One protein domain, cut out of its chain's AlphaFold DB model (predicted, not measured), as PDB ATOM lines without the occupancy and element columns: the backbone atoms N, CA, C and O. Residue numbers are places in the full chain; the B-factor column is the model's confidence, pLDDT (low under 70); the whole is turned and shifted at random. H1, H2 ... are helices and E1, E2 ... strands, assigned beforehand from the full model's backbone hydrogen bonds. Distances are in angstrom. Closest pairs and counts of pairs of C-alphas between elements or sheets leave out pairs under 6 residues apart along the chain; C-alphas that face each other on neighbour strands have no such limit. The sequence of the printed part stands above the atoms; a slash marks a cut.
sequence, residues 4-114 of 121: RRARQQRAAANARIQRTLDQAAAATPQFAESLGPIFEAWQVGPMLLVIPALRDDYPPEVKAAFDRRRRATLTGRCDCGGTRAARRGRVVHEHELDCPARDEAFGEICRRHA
ATOM      1  N   ARG A   4     242.686 178.631 270.244       91.44
ATOM      2  CA  ARG A   4     241.627 179.460 269.646       91.44
ATOM      3  C   ARG A   4     242.172 180.424 268.589       91.44
ATOM      4  O   ARG A   4     241.603 180.503 267.502       91.44
ATOM      5  N   ARG A   5     243.293 181.104 268.870       91.81
ATOM      6  CA  ARG A   5     243.936 182.038 267.929       91.81
ATOM      7  C   ARG A   5     244.462 181.306 266.694       91.81
ATOM      8  O   ARG A   5     244.235 181.767 265.581       91.81
ATOM      9  N   ALA A   6     245.068 180.130 266.877       89.38
ATOM     10  CA  ALA A   6     245.527 179.295 265.765       89.38
ATOM     11  C   ALA A   6     244.364 178.821 264.868       89.38
ATOM     12  O   ALA A   6     244.465 178.865 263.642       89.38
ATOM     13  N   ARG A   7     243.227 178.416 265.458       89.44
ATOM     14  CA  ARG A   7     242.024 178.024 264.700       89.44
ATOM     15  C   ARG A   7     241.434 179.198 263.913       89.44
ATOM     16  O   ARG A   7     241.108 179.027 262.742       89.44
ATOM     17  N   GLN A   8     241.338 180.377 264.527       91.00
ATOM     18  CA  GLN A   8     240.852 181.590 263.859       91.00
ATOM     19  C   GLN A   8     241.757 182.010 262.695       91.00
ATOM     20  O   GLN A   8     241.254 182.302 261.614       91.00
ATOM     21  N   GLN A   9     243.080 181.970 262.875       89.25
ATOM     22  CA  GLN A   9     244.036 182.270 261.804       89.25
ATOM     23  C   GLN A   9     243.891 181.308 260.617       89.25
ATOM     24  O   GLN A   9     243.853 181.754 259.473       89.25
ATOM     25  N   ARG A  10     243.743 180.001 260.873       87.38
ATOM     26  CA  ARG A  10     243.507 179.004 259.815       87.38
ATOM     27  C   ARG A  10     242.188 179.241 259.080       87.38
ATOM     28  O   ARG A  10     242.162 179.181 257.857       87.38
ATOM     29  N   ALA A  11     241.111 179.538 259.806       87.69
ATOM     30  CA  ALA A  11     239.814 179.836 259.201       87.69
ATOM     31  C   ALA A  11     239.880 181.085 258.305       87.69
ATOM     32  O   ALA A  11     239.403 181.052 257.174       87.69
ATOM     33  N   ALA A  12     240.534 182.153 258.770       88.69
ATOM     34  CA  ALA A  12     240.726 183.372 257.988       88.69
ATOM     35  C   ALA A  12     241.591 183.135 256.737       88.69
ATOM     36  O   ALA A  12     241.260 183.636 255.660       88.69
ATOM     37  N   ALA A  13     242.662 182.343 256.856       87.38
ATOM     38  CA  ALA A  13     243.505 181.963 255.726       87.38
ATOM     39  C   ALA A  13     242.721 181.156 254.679       87.38
ATOM     40  O   ALA A  13     242.745 181.503 253.500       87.38
ATOM     41  N   ASN A  14     241.959 180.144 255.107       85.12
ATOM     42  CA  ASN A  14     241.122 179.347 254.209       85.12
ATOM     43  C   ASN A  14     240.056 180.204 253.518       85.12
ATOM     44  O   ASN A  14     239.886 180.098 252.310       85.12
ATOM     45  N   ALA A  15     239.391 181.102 254.252       88.56
ATOM     46  CA  ALA A  15     238.405 182.014 253.676       88.56
ATOM     47  C   ALA A  15     239.027 182.973 252.645       88.56
ATOM     48  O   ALA A  15     238.396 183.289 251.639       88.56
ATOM     49  N   ARG A  16     240.270 183.429 252.864       89.81
ATOM     50  CA  ARG A  16     241.003 184.240 251.881       89.81
ATOM     51  C   ARG A  16     241.305 183.441 250.614       89.81
ATOM     52  O   ARG A  16     241.037 183.947 249.533       89.81
ATOM     53  N   ILE A  17     241.821 182.217 250.754       88.56
ATOM     54  CA  ILE A  17     242.113 181.338 249.612       88.56
ATOM     55  C   ILE A  17     240.831 181.057 248.826       88.56
ATOM     56  O   ILE A  17     240.833 181.203 247.610       88.56
ATOM     57  N   GLN A  18     239.732 180.721 249.508       88.00
ATOM     58  CA  GLN A  18     238.464 180.434 248.843       88.00
ATOM     59  C   GLN A  18     237.965 181.637 248.037       88.00
ATOM     60  O   GLN A  18     237.671 181.479 246.862       88.00
ATOM     61  N   ARG A  19     237.992 182.853 248.603       91.56
ATOM     62  CA  ARG A  19     237.626 184.069 247.852       91.56
ATOM     63  C   ARG A  19     238.478 184.269 246.600       91.56
ATOM     64  O   ARG A  19     237.949 184.654 245.566       91.56
ATOM     65  N   THR A  20     239.782 184.014 246.684       92.06
ATOM     66  CA  THR A  20     240.681 184.084 245.523       92.06
ATOM     67  C   THR A  20     240.297 183.054 244.458       92.06
ATOM     68  O   THR A  20     240.270 183.392 243.278       92.06
ATOM     69  N   LEU A  21     239.965 181.824 244.862       90.88
ATOM     70  CA  LEU A  21     239.512 180.781 243.940       90.88
ATOM     71  C   LEU A  21     238.162 181.117 243.299       90.88
ATOM     72  O   LEU A  21     238.019 180.940 242.095       90.88
ATOM     73  N   ASP A  22     237.212 181.649 244.066       91.31
ATOM     74  CA  ASP A  22     235.893 182.043 243.561       91.31
ATOM     75  C   ASP A  22     236.012 183.191 242.544       91.31
ATOM     76  O   ASP A  22     235.397 183.153 241.479       91.31
ATOM     77  N   GLN A  23     236.865 184.184 242.828       94.19
ATOM     78  CA  GLN A  23     237.169 185.272 241.892       94.19
ATOM     79  C   GLN A  23     237.834 184.759 240.611       94.19
ATOM     80  O   GLN A  23     237.510 185.230 239.525       94.19
ATOM     81  N   ALA A  24     238.752 183.796 240.725       94.12
ATOM     82  CA  ALA A  24     239.378 183.174 239.565       94.12
ATOM     83  C   ALA A  24     238.366 182.359 238.739       94.12
ATOM     84  O   ALA A  24     238.369 182.454 237.518       94.12
ATOM     85  N   ALA A  25     237.460 181.617 239.384       90.56
ATOM     86  CA  ALA A  25     236.440 180.811 238.708       90.56
ATOM     87  C   ALA A  25     235.401 181.651 237.941       90.56
ATOM     88  O   ALA A  25     234.798 181.158 236.989       90.56
ATOM     89  N   ALA A  26     235.181 182.902 238.353       93.38
ATOM     90  CA  ALA A  26     234.306 183.850 237.664       93.38
ATOM     91  C   ALA A  26     235.024 184.671 236.577       93.38
ATOM     92  O   ALA A  26     234.370 185.355 235.790       93.38
ATOM     93  N   ALA A  27     236.358 184.647 236.540       96.19
ATOM     94  CA  ALA A  27     237.137 185.431 235.597       96.19
ATOM     95  C   ALA A  27     237.298 184.709 234.254       96.19
ATOM     96  O   ALA A  27     237.429 183.488 234.187       96.19
ATOM     97  N   THR A  28     237.357 185.484 233.172       96.31
ATOM     98  CA  THR A  28     237.800 184.967 231.872       96.31
ATOM     99  C   THR A  28     239.329 184.913 231.859       96.31
ATOM    100  O   THR A  28     239.950 185.946 232.120       96.31
ATOM    101  N   PRO A  29     239.955 183.757 231.570       97.69
ATOM    102  CA  PRO A  29     241.403 183.665 231.443       97.69
ATOM    103  C   PRO A  29     241.934 184.560 230.325       97.69
ATOM    104  O   PRO A  29     241.410 184.551 229.211       97.69
ATOM    105  N   GLN A  30     242.997 185.302 230.612       98.00
ATOM    106  CA  GLN A  30     243.662 186.184 229.659       98.00
ATOM    107  C   GLN A  30     245.117 185.760 229.508       98.00
ATOM    108  O   GLN A  30     245.830 185.607 230.500       98.00
ATOM    109  N   PHE A  31     245.557 185.563 228.270       97.88
ATOM    110  CA  PHE A  31     246.968 185.343 227.984       97.88
ATOM    111  C   PHE A  31     247.754 186.606 228.350       97.88
ATOM    112  O   PHE A  31     247.382 187.698 227.919       97.88
ATOM    113  N   ALA A  32     248.804 186.456 229.155       97.75
ATOM    114  CA  ALA A  32     249.680 187.558 229.530       97.75
ATOM    115  C   ALA A  32     250.937 187.562 228.654       97.75
ATOM    116  O   ALA A  32     251.171 188.517 227.919       97.75
ATOM    117  N   GLU A  33     251.721 186.483 228.703       98.06
ATOM    118  CA  GLU A  33     252.958 186.353 227.931       98.06
ATOM    119  C   GLU A  33     253.424 184.895 227.799       98.06
ATOM    120  O   GLU A  33     253.024 184.013 228.565       98.06
ATOM    121  N   SER A  34     254.317 184.650 226.842       97.25
ATOM    122  CA  SER A  34     255.067 183.396 226.734       97.25
ATOM    123  C   SER A  34     256.352 183.489 227.553       97.25
ATOM    124  O   SER A  34     257.157 184.397 227.362       97.25
ATOM    125  N   LEU A  35     256.588 182.505 228.417       96.31
ATOM    126  CA  LEU A  35     257.794 182.382 229.234       96.31
ATOM    127  C   LEU A  35     258.737 181.358 228.585       96.31
ATOM    128  O   LEU A  35     258.936 180.243 229.073       96.31
ATOM    129  N   GLY A  36     259.285 181.738 227.430       92.44
ATOM    130  CA  GLY A  36     260.065 180.843 226.575       92.44
ATOM    131  C   GLY A  36     259.197 179.821 225.823       92.44
ATOM    132  O   GLY A  36     257.991 180.017 225.685       92.44
ATOM    133  N   PRO A  37     259.790 178.725 225.309       88.75
ATOM    134  CA  PRO A  37     259.073 177.773 224.455       88.75
ATOM    135  C   PRO A  37     258.231 176.748 225.228       88.75
ATOM    136  O   PRO A  37     257.491 175.980 224.620       88.75
ATOM    137  N   ILE A  38     258.387 176.679 226.555       91.94
ATOM    138  CA  ILE A  38     257.808 175.607 227.379       91.94
ATOM    139  C   ILE A  38     256.630 176.108 228.202       91.94
ATOM    140  O   ILE A  38     255.731 175.324 228.485       91.94
ATOM    141  N   PHE A  39     256.602 177.386 228.578       95.75
ATOM    142  CA  PHE A  39     255.628 177.912 229.527       95.75
ATOM    143  C   PHE A  39     254.935 179.165 229.010       95.75
ATOM    144  O   PHE A  39     255.471 179.930 228.215       95.75
ATOM    145  N   GLU A  40     253.741 179.392 229.532       97.50
ATOM    146  CA  GLU A  40     252.942 180.582 229.299       97.50
ATOM    147  C   GLU A  40     252.364 181.076 230.618       97.50
ATOM    148  O   GLU A  40     251.982 180.282 231.485       97.50
ATOM    149  N   ALA A  41     252.268 182.392 230.743       97.81
ATOM    150  CA  ALA A  41     251.623 183.063 231.851       97.81
ATOM    151  C   ALA A  41     250.207 183.499 231.452       97.81
ATOM    152  O   ALA A  41     249.990 184.107 230.402       97.81
ATOM    153  N   TRP A  42     249.243 183.201 232.318       98.19
ATOM    154  CA  TRP A  42     247.832 183.521 232.140       98.19
ATOM    155  C   TRP A  42     247.289 184.232 233.373       98.19
ATOM    156  O   TRP A  42     247.424 183.741 234.495       98.19
ATOM    157  N   GLN A  43     246.629 185.365 233.163       98.12
ATOM    158  CA  GLN A  43     245.903 186.072 234.205       98.12
ATOM    159  C   GLN A  43     244.497 185.477 234.350       98.12
ATOM    160  O   GLN A  43     243.740 185.394 233.383       98.12
ATOM    161  N   VAL A  44     244.129 185.079 235.568       96.94
ATOM    162  CA  VAL A  44     242.805 184.539 235.908       96.94
ATOM    163  C   VAL A  44     242.311 185.199 237.194       96.94
ATOM    164  O   VAL A  44     242.636 184.783 238.309       96.94
ATOM    165  N   GLY A  45     241.536 186.276 237.048       95.69
ATOM    166  CA  GLY A  45     241.068 187.078 238.179       95.69
ATOM    167  C   GLY A  45     242.260 187.659 238.952       95.69
ATOM    168  O   GLY A  45     243.068 188.354 238.344       95.69
ATOM    169  N   PRO A  46     242.420 187.389 240.259       95.31
ATOM    170  CA  PRO A  46     243.583 187.825 241.042       95.31
ATOM    171  C   PRO A  46     244.810 186.899 240.912       95.31
ATOM    172  O   PRO A  46     245.822 187.144 241.567       95.31
ATOM    173  N   MET A  47     244.721 185.802 240.153       94.56
ATOM    174  CA  MET A  47     245.783 184.800 240.037       94.56
ATOM    175  C   MET A  47     246.580 184.981 238.747       94.56
ATOM    176  O   MET A  47     245.998 185.155 237.681       94.56
ATOM    177  N   LEU A  48     247.900 184.830 238.845       95.81
ATOM    178  CA  LEU A  48     248.763 184.563 237.700       95.81
ATOM    179  C   LEU A  48     249.077 183.065 237.684       95.81
ATOM    180  O   LEU A  48     249.598 182.525 238.663       95.81
ATOM    181  N   LEU A  49     248.724 182.387 236.598       94.81
ATOM    182  CA  LEU A  49     248.974 180.966 236.399       94.81
ATOM    183  C   LEU A  49     250.079 180.791 235.367       94.81
ATOM    184  O   LEU A  49     249.953 181.269 234.245       94.81
ATOM    185  N   VAL A  50     251.133 180.070 235.738       95.88
ATOM    186  CA  VAL A  50     252.162 179.623 234.798       95.88
ATOM    187  C   VAL A  50     251.880 178.170 234.461       95.88
ATOM    188  O   VAL A  50     251.877 177.312 235.346       95.88
ATOM    189  N   ILE A  51     251.597 177.900 233.193       94.06
ATOM    190  CA  ILE A  51     251.226 176.572 232.698       94.06
ATOM    191  C   ILE A  51     252.068 176.223 231.474       94.06
ATOM    192  O   ILE A  51     252.512 177.136 230.775       94.06
ATOM    193  N   PRO A  52     252.308 174.934 231.182       93.44
ATOM    194  CA  PRO A  52     253.083 174.602 230.004       93.44
ATOM    195  C   PRO A  52     252.320 174.943 228.710       93.44
ATOM    196  O   PRO A  52     251.084 174.870 228.642       93.44
ATOM    197  N   ALA A  53     253.074 175.353 227.695       93.88
ATOM    198  CA  ALA A  53     252.590 175.668 226.361       93.88
ATOM    199  C   ALA A  53     252.115 174.390 225.657       93.88
ATOM    200  O   ALA A  53     252.716 173.318 225.795       93.88
ATOM    201  N   LEU A  54     251.027 174.499 224.894       92.56
ATOM    202  CA  LEU A  54     250.568 173.400 224.050       92.56
ATOM    203  C   LEU A  54     251.424 173.375 222.786       92.56
ATOM    204  O   LEU A  54     251.362 174.301 221.984       92.56
ATOM    205  N   ARG A  55     252.212 172.318 222.603       89.69
ATOM    206  CA  ARG A  55     253.083 172.193 221.435       89.69
ATOM    207  C   ARG A  55     252.381 171.476 220.290       89.69
ATOM    208  O   ARG A  55     251.567 170.573 220.500       89.69
ATOM    209  N   ASP A  56     252.726 171.866 219.069       90.56
ATOM    210  CA  ASP A  56     252.160 171.269 217.859       90.56
ATOM    211  C   ASP A  56     252.735 169.896 217.525       90.56
ATOM    212  O   ASP A  56     252.069 169.114 216.852       90.56
ATOM    213  N   ASP A  57     253.923 169.579 218.039       90.06
ATOM    214  CA  ASP A  57     254.585 168.289 217.848       90.06
ATOM    215  C   ASP A  57     254.106 167.198 218.819       90.06
ATOM    216  O   ASP A  57     254.559 166.056 218.733       90.06
ATOM    217  N   TYR A  58     253.177 167.512 219.729       90.50
ATOM    218  CA  TYR A  58     252.573 166.500 220.587       90.50
ATOM    219  C   TYR A  58     251.693 165.539 219.778       90.50
ATOM    220  O   TYR A  58     250.870 165.984 218.970       90.50
ATOM    221  N   PRO A  59     251.776 164.220 220.043       94.44
ATOM    222  CA  PRO A  59     250.842 163.246 219.502       94.44
ATOM    223  C   PRO A  59     249.392 163.665 219.778       94.44
ATOM    224  O   PRO A  59     249.116 164.171 220.871       94.44
ATOM    225  N   PRO A  60     248.443 163.427 218.855       95.12
ATOM    226  CA  PRO A  60     247.075 163.935 218.980       95.12
ATOM    227  C   PRO A  60     246.387 163.589 220.307       95.12
ATOM    228  O   PRO A  60     245.727 164.438 220.903       95.12
ATOM    229  N   GLU A  61     246.585 162.367 220.807       95.25
ATOM    230  CA  GLU A  61     246.014 161.912 222.082       95.25
ATOM    231  C   GLU A  61     246.569 162.699 223.280       95.25
ATOM    232  O   GLU A  61     245.825 163.126 224.163       95.25
ATOM    233  N   VAL A  62     247.878 162.954 223.277       95.12
ATOM    234  CA  VAL A  62     248.547 163.751 224.308       95.12
ATOM    235  C   VAL A  62     248.088 165.197 224.209       95.12
ATOM    236  O   VAL A  62     247.751 165.792 225.228       95.12
ATOM    237  N   LYS A  63     248.029 165.756 222.993       95.38
ATOM    238  CA  LYS A  63     247.575 167.129 222.749       95.38
ATOM    239  C   LYS A  63     246.159 167.335 223.295       95.38
ATOM    240  O   LYS A  63     245.925 168.307 224.007       95.38
ATOM    241  N   ALA A  64     245.250 166.391 223.047       95.81
ATOM    242  CA  ALA A  64     243.879 166.432 223.554       95.81
ATOM    243  C   ALA A  64     243.805 166.334 225.091       95.81
ATOM    244  O   ALA A  64     243.088 167.107 225.733       95.81
ATOM    245  N   ALA A  65     244.559 165.412 225.698       95.62
ATOM    246  CA  ALA A  65     244.592 165.253 227.152       95.62
ATOM    247  C   ALA A  65     245.217 166.476 227.851       95.62
ATOM    248  O   ALA A  65     244.685 166.970 228.851       95.62
ATOM    249  N   PHE A  66     246.302 167.006 227.280       95.25
ATOM    250  CA  PHE A  66     246.976 168.207 227.755       95.25
ATOM    251  C   PHE A  66     246.062 169.425 227.646       95.25
ATOM    252  O   PHE A  66     245.906 170.147 228.627       95.25
ATOM    253  N   ASP A  67     245.417 169.641 226.497       95.75
ATOM    254  CA  ASP A  67     244.479 170.748 226.310       95.75
ATOM    255  C   ASP A  67     243.327 170.686 227.324       95.75
ATOM    256  O   ASP A  67     243.003 171.682 227.968       95.75
ATOM    257  N   ARG A  68     242.766 169.498 227.576       95.56
ATOM    258  CA  ARG A  68     241.729 169.326 228.605       95.56
ATOM    259  C   ARG A  68     242.233 169.695 230.003       95.56
ATOM    260  O   ARG A  68     241.560 170.430 230.726       95.56
ATOM    261  N   ARG A  69     243.425 169.225 230.383       94.19
ATOM    262  CA  ARG A  69     244.072 169.573 231.661       94.19
ATOM    263  C   ARG A  69     244.338 171.072 231.770       94.19
ATOM    264  O   ARG A  69     244.114 171.679 232.820       94.19
ATOM    265  N   ARG A  70     244.794 171.675 230.679       95.06
ATOM    266  CA  ARG A  70     245.080 173.099 230.562       95.06
ATOM    267  C   ARG A  70     243.811 173.932 230.725       95.06
ATOM    268  O   ARG A  70     243.797 174.831 231.561       95.06
ATOM    269  N   ARG A  71     242.726 173.588 230.026       94.38
ATOM    270  CA  ARG A  71     241.408 174.225 230.181       94.38
ATOM    271  C   ARG A  71     240.910 174.122 231.619       94.38
ATOM    272  O   ARG A  71     240.583 175.153 232.196       94.38
ATOM    273  N   ALA A  72     240.987 172.944 232.244       94.38
ATOM    274  CA  ALA A  72     240.646 172.788 233.661       94.38
ATOM    275  C   ALA A  72     241.515 173.660 234.585       94.38
ATOM    276  O   ALA A  72     241.020 174.270 235.535       94.38
ATOM    277  N   THR A  73     242.802 173.800 234.266       93.50
ATOM    278  CA  THR A  73     243.733 174.670 234.994       93.50
ATOM    279  C   THR A  73     243.485 176.157 234.752       93.50
ATOM    280  O   THR A  73     243.814 176.969 235.608       93.50
ATOM    281  N   LEU A  74     242.855 176.559 233.660       94.31
ATOM    282  CA  LEU A  74     242.519 177.962 233.432       94.31
ATOM    283  C   LEU A  74     241.161 178.327 234.033       94.31
ATOM    284  O   LEU A  74     241.048 179.342 234.710       94.31
ATOM    285  N   THR A  75     240.154 177.475 233.866       93.38
ATOM    286  CA  THR A  75     238.767 177.761 234.270       93.38
ATOM    287  C   THR A  75     238.426 177.281 235.681       93.38
ATOM    288  O   THR A  75     237.400 177.657 236.243       93.38
ATOM    289  N   GLY A  76     239.249 176.401 236.256       93.44
ATOM    290  CA  GLY A  76     238.945 175.714 237.513       93.44
ATOM    291  C   GLY A  76     237.893 174.611 237.382       93.44
ATOM    292  O   GLY A  76     237.450 174.094 238.408       93.44
ATOM    293  N   ARG A  77     237.488 174.252 236.154       93.94
ATOM    294  CA  ARG A  77     236.470 173.232 235.866       93.94
ATOM    295  C   ARG A  77     236.880 172.341 234.701       93.94
ATOM    296  O   ARG A  77     237.352 172.825 233.679       93.94
ATOM    297  N   CYS A  78     236.649 171.044 234.838       95.62
ATOM    298  CA  CYS A  78     236.856 170.065 233.778       95.62
ATOM    299  C   CYS A  78     235.518 169.550 233.241       95.62
ATOM    300  O   CYS A  78     234.557 169.435 233.995       95.62
ATOM    301  N   ASP A  79     235.496 169.121 231.979       93.50
ATOM    302  CA  ASP A  79     234.326 168.491 231.347       93.50
ATOM    303  C   ASP A  79     233.896 167.183 232.044       93.50
ATOM    304  O   ASP A  79     232.773 166.734 231.867       93.50
ATOM    305  N   CYS A  80     234.768 166.572 232.862       94.69
ATOM    306  CA  CYS A  80     234.420 165.427 233.723       94.69
ATOM    307  C   CYS A  80     233.714 165.851 235.033       94.69
ATOM    308  O   CYS A  80     233.804 165.160 236.036       94.69
ATOM    309  N   GLY A  81     233.200 167.081 235.130       93.19
ATOM    310  CA  GLY A  81     232.673 167.644 236.384       93.19
ATOM    311  C   GLY A  81     233.731 167.988 237.445       93.19
ATOM    312  O   GLY A  81     233.389 168.506 238.506       93.19
ATOM    313  N   GLY A  82     235.015 167.743 237.166       92.25
ATOM    314  CA  GLY A  82     236.104 168.006 238.101       92.25
ATOM    315  C   GLY A  82     236.269 169.492 238.421       92.25
ATOM    316  O   GLY A  82     236.116 170.338 237.537       92.25
ATOM    317  N   THR A  83     236.600 169.821 239.671       92.00
ATOM    318  CA  THR A  83     236.683 171.213 240.143       92.00
ATOM    319  C   THR A  83     237.982 171.514 240.879       92.00
ATOM    320  O   THR A  83     238.647 170.635 241.433       92.00
ATOM    321  N   ARG A  84     238.365 172.792 240.863       90.38
ATOM    322  CA  ARG A  84     239.464 173.318 241.667       90.38
ATOM    323  C   ARG A  84     239.025 173.522 243.112       90.38
ATOM    324  O   ARG A  84     238.047 174.217 243.365       90.38
ATOM    325  N   ALA A  85     239.814 173.022 244.054       84.44
ATOM    326  CA  ALA A  85     239.558 173.172 245.479       84.44
ATOM    327  C   ALA A  85     240.811 173.594 246.256       84.44
ATOM    328  O   ALA A  85     241.948 173.315 245.867       84.44
ATOM    329  N   ALA A  86     240.598 174.249 247.398       82.94
ATOM    330  CA  ALA A  86     241.641 174.502 248.384       82.94
ATOM    331  C   ALA A  86     241.687 173.358 249.403       82.94
ATOM    332  O   ALA A  86     240.770 173.183 250.204       82.94
ATOM    333  N   ARG A  87     242.788 172.606 249.442       80.38
ATOM    334  CA  ARG A  87     242.990 171.516 250.399       80.38
ATOM    335  C   ARG A  87     244.327 171.666 251.105       80.38
ATOM    336  O   ARG A  87     245.380 171.694 250.479       80.38
ATOM    337  N   ARG A  88     244.293 171.756 252.442       80.88
ATOM    338  CA  ARG A  88     245.494 171.876 253.300       80.88
ATOM    339  C   ARG A  88     246.447 173.005 252.854       80.88
ATOM    340  O   ARG A  88     247.661 172.838 252.874       80.88
ATOM    341  N   GLY A  89     245.888 174.144 252.439       73.00
ATOM    342  CA  GLY A  89     246.660 175.305 251.974       73.00
ATOM    343  C   GLY A  89     247.242 175.169 250.563       73.00
ATOM    344  O   GLY A  89     248.052 175.999 250.170       73.00
ATOM    345  N   ARG A  90     246.848 174.140 249.806       76.25
ATOM    346  CA  ARG A  90     247.230 173.938 248.406       76.25
ATOM    347  C   ARG A  90     246.000 173.983 247.515       76.25
ATOM    348  O   ARG A  90     244.905 173.638 247.952       76.25
ATOM    349  N   VAL A  91     246.199 174.388 246.271       81.06
ATOM    350  CA  VAL A  91     245.188 174.278 245.221       81.06
ATOM    351  C   VAL A  91     245.309 172.891 244.597       81.06
ATOM    352  O   VAL A  91     246.406 172.486 244.224       81.06
ATOM    353  N   VAL A  92     244.200 172.163 244.513       85.75
ATOM    354  CA  VAL A  92     244.111 170.847 243.865       85.75
ATOM    355  C   VAL A  92     243.014 170.875 242.804       85.75
ATOM    356  O   VAL A  92     242.037 171.609 242.962       85.75
ATOM    357  N   HIS A  93     243.168 170.097 241.734       89.31
ATOM    358  CA  HIS A  93     242.068 169.771 240.824       89.31
ATOM    359  C   HIS A  93     241.641 168.336 241.082       89.31
ATOM    360  O   HIS A  93     242.455 167.419 240.987       89.31
ATOM    361  N   GLU A  94     240.373 168.152 241.418       90.94
ATOM    362  CA  GLU A  94     239.795 166.832 241.629       90.94
ATOM    363  C   GLU A  94     239.088 166.427 240.338       90.94
ATOM    364  O   GLU A  94     238.154 167.096 239.904       90.94
ATOM    365  N   HIS A  95     239.585 165.378 239.686       92.62
ATOM    366  CA  HIS A  95     239.036 164.828 238.447       92.62
ATOM    367  C   HIS A  95     238.382 163.465 238.707       92.62
ATOM    368  O   HIS A  95     238.749 162.777 239.661       92.62
ATOM    369  N   GLU A  96     237.464 163.054 237.830       94.00
ATOM    370  CA  GLU A  96     236.969 161.673 237.788       94.00
ATOM    371  C   GLU A  96     238.107 160.689 237.480       94.00
ATOM    372  O   GLU A  96     239.145 161.063 236.919       94.00
ATOM    373  N   LEU A  97     237.932 159.426 237.881       91.56
ATOM    374  CA  LEU A  97     239.000 158.423 237.849       91.56
ATOM    375  C   LEU A  97     239.533 158.150 236.439       91.56
ATOM    376  O   LEU A  97     240.731 157.907 236.302       91.56
ATOM    377  N   ASP A  98     238.659 158.212 235.439       93.31
ATOM    378  CA  ASP A  98     238.888 157.952 234.014       93.31
ATOM    379  C   ASP A  98     239.145 159.230 233.194       93.31
ATOM    380  O   ASP A  98     239.370 159.176 231.983       93.31
ATOM    381  N   CYS A  99     239.153 160.399 233.836       96.25
ATOM    382  CA  CYS A  99     239.394 161.656 233.150       96.25
ATOM    383  C   CYS A  99     240.841 161.721 232.621       96.25
ATOM    384  O   CYS A  99     241.781 161.665 233.418       96.25
ATOM    385  N   PRO A 100     241.069 161.982 231.319       95.62
ATOM    386  CA  PRO A 100     242.420 162.030 230.752       95.62
ATOM    387  C   PRO A 100     243.254 163.222 231.248       95.62
ATOM    388  O   PRO A 100     244.462 163.259 231.039       95.62
ATOM    389  N   ALA A 101     242.628 164.203 231.910       94.06
ATOM    390  CA  ALA A 101     243.326 165.320 232.545       94.06
ATOM    391  C   ALA A 101     243.884 164.985 233.941       94.06
ATOM    392  O   ALA A 101     244.730 165.730 234.449       94.06
ATOM    393  N   ARG A 102     243.420 163.889 234.560       94.31
ATOM    394  CA  ARG A 102     243.906 163.400 235.856       94.31
ATOM    395  C   ARG A 102     245.388 163.027 235.753       94.31
ATOM    396  O   ARG A 102     245.807 162.488 234.736       94.31
ATOM    397  N   ASP A 103     246.169 163.289 236.802       90.50
ATOM    398  CA  ASP A 103     247.627 163.076 236.823       90.50
ATOM    399  C   ASP A 103     248.038 161.670 236.366       90.50
ATOM    400  O   ASP A 103     248.910 161.528 235.507       90.50
ATOM    401  N   GLU A 104     247.396 160.633 236.903       92.19
ATOM    402  CA  GLU A 104     247.732 159.246 236.588       92.19
ATOM    403  C   GLU A 104     247.391 158.888 235.136       92.19
ATOM    404  O   GLU A 104     248.261 158.397 234.415       92.19
ATOM    405  N   ALA A 105     246.172 159.209 234.685       94.00
ATOM    406  CA  ALA A 105     245.717 158.944 233.318       94.00
ATOM    407  C   ALA A 105     246.539 159.729 232.281       94.00
ATOM    408  O   ALA A 105     246.973 159.178 231.270       94.00
ATOM    409  N   PHE A 106     246.825 161.003 232.558       93.38
ATOM    410  CA  PHE A 106     247.683 161.831 231.718       93.38
ATOM    411  C   PHE A 106     249.102 161.251 231.632       93.38
ATOM    412  O   PHE A 106     249.671 161.143 230.547       93.38
ATOM    413  N   GLY A 107     249.660 160.810 232.763       91.19
ATOM    414  CA  GLY A 107     250.965 160.158 232.805       91.19
ATOM    415  C   GLY A 107     251.014 158.855 232.002       91.19
ATOM    416  O   GLY A 107     252.017 158.584 231.342       91.19
ATOM    417  N   GLU A 108     249.949 158.053 232.025       94.06
ATOM    418  CA  GLU A 108     249.825 156.848 231.193       94.06
ATOM    419  C   GLU A 108     249.795 157.180 229.702       94.06
ATOM    420  O   GLU A 108     250.549 156.575 228.938       94.06
ATOM    421  N   ILE A 109     248.995 158.174 229.303       93.88
ATOM    422  CA  ILE A 109     248.941 158.672 227.924       93.88
ATOM    423  C   ILE A 109     250.343 159.103 227.479       93.88
ATOM    424  O   ILE A 109     250.840 158.611 226.468       93.88
ATOM    425  N   CYS A 110     251.036 159.933 228.260       91.69
ATOM    426  CA  CYS A 110     252.400 160.358 227.941       91.69
ATOM    427  C   CYS A 110     253.369 159.173 227.812       91.69
ATOM    428  O   CYS A 110     254.154 159.130 226.868       91.69
ATOM    429  N   ARG A 111     253.305 158.175 228.708       92.50
ATOM    430  CA  ARG A 111     254.183 156.991 228.646       92.50
ATOM    431  C   ARG A 111     253.975 156.156 227.384       92.50
ATOM    432  O   ARG A 111     254.964 155.678 226.836       92.50
ATOM    433  N   ARG A 112     252.738 156.015 226.890       93.19
ATOM    434  CA  ARG A 112     252.461 155.309 225.621       93.19
ATOM    435  C   ARG A 112     253.170 155.945 224.427       93.19
ATOM    436  O   ARG A 112     253.525 155.242 223.488       93.19
ATOM    437  N   HIS A 113     253.405 157.254 224.489       90.31
ATOM    438  CA  HIS A 113     254.018 158.029 223.412       90.31
ATOM    439  C   HIS A 113     255.463 158.466 223.695       90.31
ATOM    440  O   HIS A 113     256.082 159.098 222.844       90.31
ATOM    441  N   ALA A 114     256.039 158.106 224.846       82.19
ATOM    442  CA  ALA A 114     257.373 158.553 225.263       82.19
ATOM    443  C   ALA A 114     258.505 158.104 224.314       82.19
ATOM    444  O   ALA A 114     259.542 158.753 224.243       82.19
TER     445      ALA A 114
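What this domain is: This is residues 4 to 114 of the 121 residues of an uncharacterized protein of Actinomadura craniellae (UniProt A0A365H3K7). A short helix, H2, lies in the middle between a small three-stranded sheet, E1 to E3, on one side and the last helix, H3, on the other, while the hairpin of E4 and E5 lies near its C-terminal end. The long helix H1 passes by E4, grazes the sheet at E2 and E3 with its residues 20 to 26, and makes an arm, of which residues 4 to 9 stick out free. The printed part has 111 residues, with three named helices and five named strands in the order H1 E1 E2 E3 H2 E4 E5 H3, of the mixed class, helices and strands. The sheets, E1 - E2 - E3 and E4 - E5, are antiparallel. The whole is only just loose, close to compact, with a radius of gyration of the C-alphas of 15.9 A, and elongated, spanning 53 by 32 by 21 A.

Where its parts are: Find C-alpha 4 at (241.627, 179.460, 269.646); from there H1 runs 33.1 A through residues 4 to 26. Next come E1, residues 30 to 35, 14.6 A, E2, residues 39 to 44, 15.8 A, and E3, residues 47 to 52, 16.1 A. Look for C-alpha 60 at (247.075, 163.935, 218.980), where H2 begins, residues 60 to 75, 22.2 A. E4, residues 83 to 87, measures 12.0 A, and E5, residues 90 to 94, 12.3 A. H3, residues 103 to 113, covers 15.7 A and ends at C-alpha 113, (254.018, 158.029, 223.412).

How they stand to each other: Begin with E1, E2 and E3, a meander, each strand the antiparallel neighbour of the one before. In the hairpin E1 and E2, N 35 and O 39 are 2.8 A apart; in the hairpin E2 and E3, N 42 and O 49 are 2.8 A apart. H1 is on this sheet but only grazes it, with residues 20 to 26; its closest C-alpha pair with E2 is Ala 24 and Val 44, 5.2 A. H2 only grazes it too, with residues 66 to 75; Ile 51 and Arg 70 are the closest C-alphas of E3 and H2, 7.4 A. H1 and H2 are close but not clearly touching, the C-alphas of Ala 25 and Thr 75 being 5.9 A apart. In the hairpin E4 and E5, N 87 and O 90 are 2.8 A apart; the closest C-alphas of H1 and E4 are Gln 18 and Ala 86, 6.7 A. H2, with residues 61 to 66 alone, touches H3, closest at C-alphas of Val 62 and Ile 109, 6.2 A, at a shallow tilt of 26 degrees, opposite ways. H3 is not on the three-stranded sheet. Every O i to N i+4 pair is within hydrogen-bond range in H1 and H2, and 6 of 7 in H3.

The domain as a whole: The C-alphas of Arg 4 and Asp 57 are the two farthest apart, 54.6 A. The printed part has no cut, and no link is long. The mean pLDDT of the printed part is 92.2, and no printed residue is under 70.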